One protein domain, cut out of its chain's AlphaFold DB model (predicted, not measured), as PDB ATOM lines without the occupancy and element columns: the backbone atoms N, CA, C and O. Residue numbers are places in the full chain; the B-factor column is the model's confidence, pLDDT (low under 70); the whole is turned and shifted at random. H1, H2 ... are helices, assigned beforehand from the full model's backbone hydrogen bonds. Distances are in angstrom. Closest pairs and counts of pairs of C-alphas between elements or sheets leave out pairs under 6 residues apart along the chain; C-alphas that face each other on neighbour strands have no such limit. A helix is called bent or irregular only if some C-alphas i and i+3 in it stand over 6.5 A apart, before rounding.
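What this domain is: This is residues 38 to 93 of the 289 residues of an uncharacterized protein of Triticum turgidum subsp. durum (UniProt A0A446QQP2). One long straight helix, H3, makes the length of a rod, and the stretch before it, with H2 and the short H1, folds back loosely along its first part; residues 80 to 93 stick out. The printed part has 56 residues, all helix in class, in the order H1, H2, H3. It is only just extended, close to loose, with a radius of gyration of the C-alphas of 15.5 A and spans of 52 by 20 by 12 A.

Where its parts are: Find C-alpha 61 at (-13.593, -18.888, -8.022); from there H3, residues 61 to 92, runs 46.8 A to C-alpha 92 at (-27.460, 15.698, 20.267). H2, residues 47 to 56, covers 15.0 A and is only just irregular, with C-alphas 48 and 51 7.0 A apart. H1, residues 38 to 43, covers 8.7 A from (-10.544, 9.488, -1.300).

How they stand to each other: Look at Cys 54 and Ile 64, whose C-alphas, 6.6 A apart, are the closest of H2 and H3. These helices only just touch, with 3 pairs of C-alphas within 8 A, H3 with residues 64 to 68 alone. They form a helical hairpin, opposite ways at a steep tilt of 38 degrees. H1 is near H3, with 5 pairs within 10 A, and apart from H2. Every O i to N i+4 pair is within hydrogen-bond range in H1, 4 of 6 in H2 and 27 of 28 in H3.

The domain as a whole: The C-alphas of Glu 58 and Ser 93 are the farthest apart, 52.2 A. The printed part has no cut, and both links are tight. Confidence is under 70 at residues 38, 41 and 89 to 93.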
ATOM      1  N   PRO A  38     -11.833  10.124  -1.582       66.50
ATOM      2  CA  PRO A  38     -10.544   9.488  -1.300       66.50
ATOM      3  C   PRO A  38     -10.522   8.751   0.039       66.50
ATOM      4  O   PRO A  38     -10.010   7.635   0.111       66.50
ATOM      5  N   VAL A  39     -11.122   9.339   1.077       70.69
ATOM      6  CA  VAL A  39     -11.195   8.741   2.415       70.69
ATOM      7  C   VAL A  39     -12.045   7.471   2.388       70.69
ATOM      8  O   VAL A  39     -11.617   6.440   2.899       70.69
ATOM      9  N   ILE A  40     -13.203   7.502   1.723       71.56
ATOM     10  CA  ILE A  40     -14.082   6.329   1.570       71.56
ATOM     11  C   ILE A  40     -13.398   5.219   0.757       71.56
ATOM     12  O   ILE A  40     -13.501   4.041   1.094       71.56
ATOM     13  N   ILE A  41     -12.686   5.572  -0.317       69.62
ATOM     14  CA  ILE A  41     -11.925   4.594  -1.103       69.62
ATOM     15  C   ILE A  41     -10.826   3.974  -0.242       69.62
ATOM     16  O   ILE A  41     -10.671   2.757  -0.244       69.62
ATOM     17  N   PHE A  42     -10.092   4.786   0.518       73.38
ATOM     18  CA  PHE A  42      -9.007   4.327   1.377       73.38
ATOM     19  C   PHE A  42      -9.486   3.358   2.468       73.38
ATOM     20  O   PHE A  42      -8.843   2.334   2.694       73.38
ATOM     21  N   THR A  43     -10.635   3.619   3.102       73.56
ATOM     22  CA  THR A  43     -11.181   2.741   4.154       73.56
ATOM     23  C   THR A  43     -11.733   1.417   3.623       73.56
ATOM     24  O   THR A  43     -11.815   0.447   4.375       73.56
ATOM     25  N   LEU A  44     -12.078   1.347   2.334       73.75
ATOM     26  CA  LEU A  44     -12.644   0.158   1.692       73.75
ATOM     27  C   LEU A  44     -11.658  -0.579   0.775       73.75
ATOM     28  O   LEU A  44     -12.077  -1.427  -0.018       73.75
ATOM     29  N   VAL A  45     -10.350  -0.319   0.869       74.44
ATOM     30  CA  VAL A  45      -9.369  -1.083   0.089       74.44
ATOM     31  C   VAL A  45      -9.148  -2.466   0.694       74.44
ATOM     32  O   VAL A  45      -8.615  -2.625   1.786       74.44
ATOM     33  N   TYR A  46      -9.473  -3.488  -0.095       72.44
ATOM     34  CA  TYR A  46      -9.197  -4.900   0.198       72.44
ATOM     35  C   TYR A  46      -8.310  -5.573  -0.865       72.44
ATOM     36  O   TYR A  46      -8.054  -6.779  -0.808       72.44
ATOM     37  N   HIS A  47      -7.857  -4.816  -1.868       70.19
ATOM     38  CA  HIS A  47      -7.196  -5.363  -3.053       70.19
ATOM     39  C   HIS A  47      -5.834  -6.009  -2.753       70.19
ATOM     40  O   HIS A  47      -5.472  -6.972  -3.429       70.19
ATOM     41  N   ASP A  48      -5.138  -5.574  -1.702       72.88
ATOM     42  CA  ASP A  48      -3.837  -6.128  -1.293       72.88
ATOM     43  C   ASP A  48      -3.889  -7.553  -0.756       72.88
ATOM     44  O   ASP A  48      -2.917  -8.301  -0.842       72.88
ATOM     45  N   ILE A  49      -5.039  -7.960  -0.226       75.50
ATOM     46  CA  ILE A  49      -5.219  -9.285   0.370       75.50
ATOM     47  C   ILE A  49      -5.703 -10.286  -0.697       75.50
ATOM     48  O   ILE A  49      -5.618 -11.501  -0.510       75.50
ATOM     49  N   ALA A  50      -6.154  -9.812  -1.865       75.75
ATOM     50  CA  ALA A  50      -6.692 -10.668  -2.921       75.75
ATOM     51  C   ALA A  50      -5.710 -11.759  -3.407       75.75
ATOM     52  O   ALA A  50      -6.138 -12.911  -3.515       75.75
ATOM     53  N   PRO A  51      -4.406 -11.488  -3.642       74.19
ATOM     54  CA  PRO A  51      -3.450 -12.530  -4.027       74.19
ATOM     55  C   PRO A  51      -3.275 -13.597  -2.941       74.19
ATOM     56  O   PRO A  51      -3.182 -14.786  -3.242       74.19
ATOM     57  N   VAL A  52      -3.290 -13.174  -1.675       80.94
ATOM     58  CA  VAL A  52      -3.155 -14.053  -0.511       80.94
ATOM     59  C   VAL A  52      -4.365 -14.982  -0.412       80.94
ATOM     60  O   VAL A  52      -4.203 -16.194  -0.308       80.94
ATOM     61  N   ILE A  53      -5.584 -14.452  -0.549       81.31
ATOM     62  CA  ILE A  53      -6.821 -15.252  -0.541       81.31
ATOM     63  C   ILE A  53      -6.836 -16.247  -1.705       81.31
ATOM     64  O   ILE A  53      -7.191 -17.407  -1.510       81.31
ATOM     65  N   CYS A  54      -6.421 -15.826  -2.902       73.50
ATOM     66  CA  CYS A  54      -6.326 -16.713  -4.061       73.50
ATOM     67  C   CYS A  54      -5.352 -17.879  -3.828       73.50
ATOM     68  O   CYS A  54      -5.644 -18.996  -4.252       73.50
ATOM     69  N   ALA A  55      -4.236 -17.636  -3.131       80.62
ATOM     70  CA  ALA A  55      -3.288 -18.680  -2.747       80.62
ATOM     71  C   ALA A  55      -3.861 -19.619  -1.671       80.62
ATOM     72  O   ALA A  55      -3.678 -20.830  -1.761       80.62
ATOM     73  N   TYR A  56      -4.602 -19.086  -0.693       81.06
ATOM     74  CA  TYR A  56      -5.226 -19.883   0.369       81.06
ATOM     75  C   TYR A  56      -6.408 -20.741  -0.105       81.06
ATOM     76  O   TYR A  56      -6.640 -21.809   0.452       81.06
ATOM     77  N   LEU A  57      -7.176 -20.285  -1.099       79.75
ATOM     78  CA  LEU A  57      -8.380 -20.972  -1.591       79.75
ATOM     79  C   LEU A  57      -8.118 -21.877  -2.809       79.75
ATOM     80  O   LEU A  57      -9.074 -22.316  -3.451       79.75
ATOM     81  N   GLU A  58      -6.847 -22.135  -3.136       77.88
ATOM     82  CA  GLU A  58      -6.406 -23.030  -4.222       77.88
ATOM     83  C   GLU A  58      -7.068 -22.738  -5.591       77.88
ATOM     84  O   GLU A  58      -7.164 -23.604  -6.458       77.88
ATOM     85  N   GLY A  59      -7.529 -21.500  -5.808       70.88
ATOM     86  CA  GLY A  59      -8.153 -21.068  -7.063       70.88
ATOM     87  C   GLY A  59      -9.655 -21.354  -7.234       70.88
ATOM     88  O   GLY A  59     -10.163 -21.170  -8.343       70.88
ATOM     89  N   ASP A  60     -10.409 -21.751  -6.197       81.69
ATOM     90  CA  ASP A  60     -11.877 -21.882  -6.304       81.69
ATOM     91  C   ASP A  60     -12.563 -20.506  -6.441       81.69
ATOM     92  O   ASP A  60     -12.756 -19.766  -5.472       81.69
ATOM     93  N   LEU A  61     -12.982 -20.174  -7.668       76.06
ATOM     94  CA  LEU A  61     -13.593 -18.888  -8.022       76.06
ATOM     95  C   LEU A  61     -14.868 -18.561  -7.233       76.06
ATOM     96  O   LEU A  61     -15.121 -17.387  -6.956       76.06
ATOM     97  N   ALA A  62     -15.694 -19.555  -6.894       76.62
ATOM     98  CA  ALA A  62     -16.950 -19.307  -6.186       76.62
ATOM     99  C   ALA A  62     -16.679 -18.933  -4.725       76.62
ATOM    100  O   ALA A  62     -17.249 -17.968  -4.207       76.62
ATOM    101  N   ARG A  63     -15.747 -19.650  -4.089       76.94
ATOM    102  CA  ARG A  63     -15.324 -19.379  -2.712       76.94
ATOM    103  C   ARG A  63     -14.552 -18.071  -2.603       76.94
ATOM    104  O   ARG A  63     -14.796 -17.328  -1.661       76.94
ATOM    105  N   ILE A  64     -13.698 -17.751  -3.578       79.38
ATOM    106  CA  ILE A  64     -12.955 -16.482  -3.608       79.38
ATOM    107  C   ILE A  64     -13.923 -15.299  -3.703       79.38
ATOM    108  O   ILE A  64     -13.807 -14.348  -2.934       79.38
ATOM    109  N   ARG A  65     -14.925 -15.363  -4.591       73.94
ATOM    110  CA  ARG A  65     -15.936 -14.298  -4.716       73.94
ATOM    111  C   ARG A  65     -16.732 -14.108  -3.432       73.94
ATOM    112  O   ARG A  65     -16.953 -12.971  -3.033       73.94
ATOM    113  N   LEU A  66     -17.142 -15.200  -2.789       80.50
ATOM    114  CA  LEU A  66     -17.869 -15.130  -1.525       80.50
ATOM    115  C   LEU A  66     -16.983 -14.589  -0.400       80.50
ATOM    116  O   LEU A  66     -17.436 -13.735   0.349       80.50
ATOM    117  N   ALA A  67     -15.726 -15.025  -0.308       83.38
ATOM    118  CA  ALA A  67     -14.779 -14.532   0.688       83.38
ATOM    119  C   ALA A  67     -14.531 -13.025   0.540       83.38
ATOM    120  O   ALA A  67     -14.557 -12.307   1.534       83.38
ATOM    121  N   ILE A  68     -14.366 -12.536  -0.693       82.38
ATOM    122  CA  ILE A  68     -14.212 -11.103  -0.973       82.38
ATOM    123  C   ILE A  68     -15.501 -10.341  -0.642       82.38
ATOM    124  O   ILE A  68     -15.434  -9.290  -0.016       82.38
ATOM    125  N   LEU A  69     -16.672 -10.867  -1.020       81.69
ATOM    126  CA  LEU A  69     -17.962 -10.209  -0.784       81.69
ATOM    127  C   LEU A  69     -18.297 -10.133   0.712       81.69
ATOM    128  O   LEU A  69     -18.683  -9.083   1.208       81.69
ATOM    129  N   VAL A  70     -18.115 -11.229   1.450       84.12
ATOM    130  CA  VAL A  70     -18.322 -11.249   2.904       84.12
ATOM    131  C   VAL A  70     -17.268 -10.392   3.603       84.12
ATOM    132  O   VAL A  70     -17.601  -9.635   4.512       84.12
ATOM    133  N   GLY A  71     -16.015 -10.463   3.149       82.69
ATOM    134  CA  GLY A  71     -14.910  -9.673   3.682       82.69
ATOM    135  C   GLY A  71     -15.077  -8.168   3.488       82.69
ATOM    136  O   GLY A  71     -14.629  -7.420   4.344       82.69
ATOM    137  N   SER A  72     -15.744  -7.713   2.421       82.00
ATOM    138  CA  SER A  72     -16.031  -6.289   2.186       82.00
ATOM    139  C   SER A  72     -17.318  -5.811   2.859       82.00
ATOM    140  O   SER A  72     -17.399  -4.659   3.286       82.00
ATOM    141  N   LEU A  73     -18.312  -6.693   3.013       83.94
ATOM    142  CA  LEU A  73     -19.566  -6.363   3.687       83.94
ATOM    143  C   LEU A  73     -19.346  -6.028   5.170       83.94
ATOM    144  O   LEU A  73     -19.999  -5.134   5.698       83.94
ATOM    145  N   VAL A  74     -18.419  -6.723   5.838       86.56
ATOM    146  CA  VAL A  74     -18.155  -6.537   7.274       86.56
ATOM    147  C   VAL A  74     -17.614  -5.129   7.601       86.56
ATOM    148  O   VAL A  74     -18.242  -4.454   8.419       86.56
ATOM    149  N   PRO A  75     -16.530  -4.626   6.969       84.69
ATOM    150  CA  PRO A  75     -16.069  -3.249   7.150       84.69
ATOM    151  C   PRO A  75     -17.126  -2.212   6.776       84.69
ATOM    152  O   PRO A  75     -17.290  -1.234   7.495       84.69
ATOM    153  N   LEU A  76     -17.883  -2.444   5.698       83.56
ATOM    154  CA  LEU A  76     -18.923  -1.519   5.248       83.56
ATOM    155  C   LEU A  76     -20.016  -1.349   6.310       83.56
ATOM    156  O   LEU A  76     -20.348  -0.225   6.672       83.56
ATOM    157  N   VAL A  77     -20.539  -2.452   6.854       87.94
ATOM    158  CA  VAL A  77     -21.538  -2.395   7.933       87.94
ATOM    159  C   VAL A  77     -20.956  -1.725   9.176       87.94
ATOM    160  O   VAL A  77     -21.629  -0.905   9.794       87.94
ATOM    161  N   SER A  78     -19.703  -2.026   9.527       88.50
ATOM    162  CA  SER A  78     -19.037  -1.386  10.665       88.50
ATOM    163  C   SER A  78     -18.889   0.130  10.487       88.50
ATOM    164  O   SER A  78     -19.086   0.857  11.457       88.50
ATOM    165  N   LEU A  79     -18.556   0.604   9.280       84.75
ATOM    166  CA  LEU A  79     -18.446   2.033   8.969       84.75
ATOM    167  C   LEU A  79     -19.808   2.724   9.048       84.75
ATOM    168  O   LEU A  79     -19.916   3.750   9.704       84.75
ATOM    169  N   LEU A  80     -20.861   2.121   8.487       84.88
ATOM    170  CA  LEU A  80     -22.214   2.685   8.559       84.88
ATOM    171  C   LEU A  80     -22.718   2.819  10.000       84.88
ATOM    172  O   LEU A  80     -23.315   3.832  10.350       84.88
ATOM    173  N   VAL A  81     -22.470   1.809  10.840       87.00
ATOM    174  CA  VAL A  81     -22.829   1.865  12.266       87.00
ATOM    175  C   VAL A  81     -22.052   2.974  12.974       87.00
ATOM    176  O   VAL A  81     -22.612   3.680  13.807       87.00
ATOM    177  N   TRP A  82     -20.769   3.143  12.649       85.62
ATOM    178  CA  TRP A  82     -19.956   4.200  13.240       85.62
ATOM    179  C   TRP A  82     -20.408   5.601  12.805       85.62
ATOM    180  O   TRP A  82     -20.524   6.487  13.652       85.62
ATOM    181  N   ASP A  83     -20.727   5.790  11.524       82.62
ATOM    182  CA  ASP A  83     -21.229   7.058  10.983       82.62
ATOM    183  C   ASP A  83     -22.582   7.441  11.598       82.62
ATOM    184  O   ASP A  83     -22.779   8.596  11.978       82.62
ATOM    185  N   ASP A  84     -23.495   6.479  11.772       80.75
ATOM    186  CA  ASP A  84     -24.794   6.701  12.422       80.75
ATOM    187  C   ASP A  84     -24.637   7.136  13.888       80.75
ATOM    188  O   ASP A  84     -25.266   8.099  14.339       80.75
ATOM    189  N   VAL A  85     -23.726   6.493  14.626       80.12
ATOM    190  CA  VAL A  85     -23.392   6.885  16.003       80.12
ATOM    191  C   VAL A  85     -22.786   8.288  16.038       80.12
ATOM    192  O   VAL A  85     -23.199   9.109  16.860       80.12
ATOM    193  N   ALA A  86     -21.842   8.595  15.147       77.94
ATOM    194  CA  ALA A  86     -21.198   9.903  15.082       77.94
ATOM    195  C   ALA A  86     -22.201  11.023  14.753       77.94
ATOM    196  O   ALA A  86     -22.216  12.054  15.431       77.94
ATOM    197  N   LEU A  87     -23.082  10.803  13.774       76.94
ATOM    198  CA  LEU A  87     -24.138  11.741  13.386       76.94
ATOM    199  C   LEU A  87     -25.176  11.926  14.497       76.94
ATOM    200  O   LEU A  87     -25.579  13.056  14.774       76.94
ATOM    201  N   THR A  88     -25.571  10.848  15.178       77.12
ATOM    202  CA  THR A  88     -26.508  10.903  16.311       77.12
ATOM    203  C   THR A  88     -25.926  11.697  17.480       77.12
ATOM    204  O   THR A  88     -26.615  12.527  18.077       77.12
ATOM    205  N   LEU A  89     -24.643  11.493  17.796       69.12
ATOM    206  CA  LEU A  89     -23.950  12.257  18.833       69.12
ATOM    207  C   LEU A  89     -23.817  13.736  18.450       69.12
ATOM    208  O   LEU A  89     -24.111  14.595  19.281       69.12
ATOM    209  N   ALA A  90     -23.462  14.039  17.200       67.62
ATOM    210  CA  ALA A  90     -23.367  15.410  16.694       67.62
ATOM    211  C   ALA A  90     -24.727  16.133  16.662       67.62
ATOM    212  O   ALA A  90     -24.804  17.324  16.946       67.62
ATOM    213  N   ALA A  91     -25.822  15.426  16.374       69.00
ATOM    214  CA  ALA A  91     -27.171  15.993  16.423       69.00
ATOM    215  C   ALA A  91     -27.659  16.259  17.861       69.00
ATOM    216  O   ALA A  91     -28.557  17.074  18.074       69.00
ATOM    217  N   SER A  92     -27.082  15.574  18.854       62.56
ATOM    218  CA  SER A  92     -27.460  15.698  20.267       62.56
ATOM    219  C   SER A  92     -26.772  16.848  21.017       62.56
ATOM    220  O   SER A  92     -27.203  17.194  22.121       62.56
ATOM    221  N   SER A  93     -25.734  17.471  20.444       58.94
ATOM    222  CA  SER A  93     -25.095  18.663  21.014       58.94
ATOM    223  C   SER A  93     -25.921  19.914  20.710       58.94
ATOM    224  O   SER A  93     -26.092  20.298  19.557       58.94
TER     225      SER A  93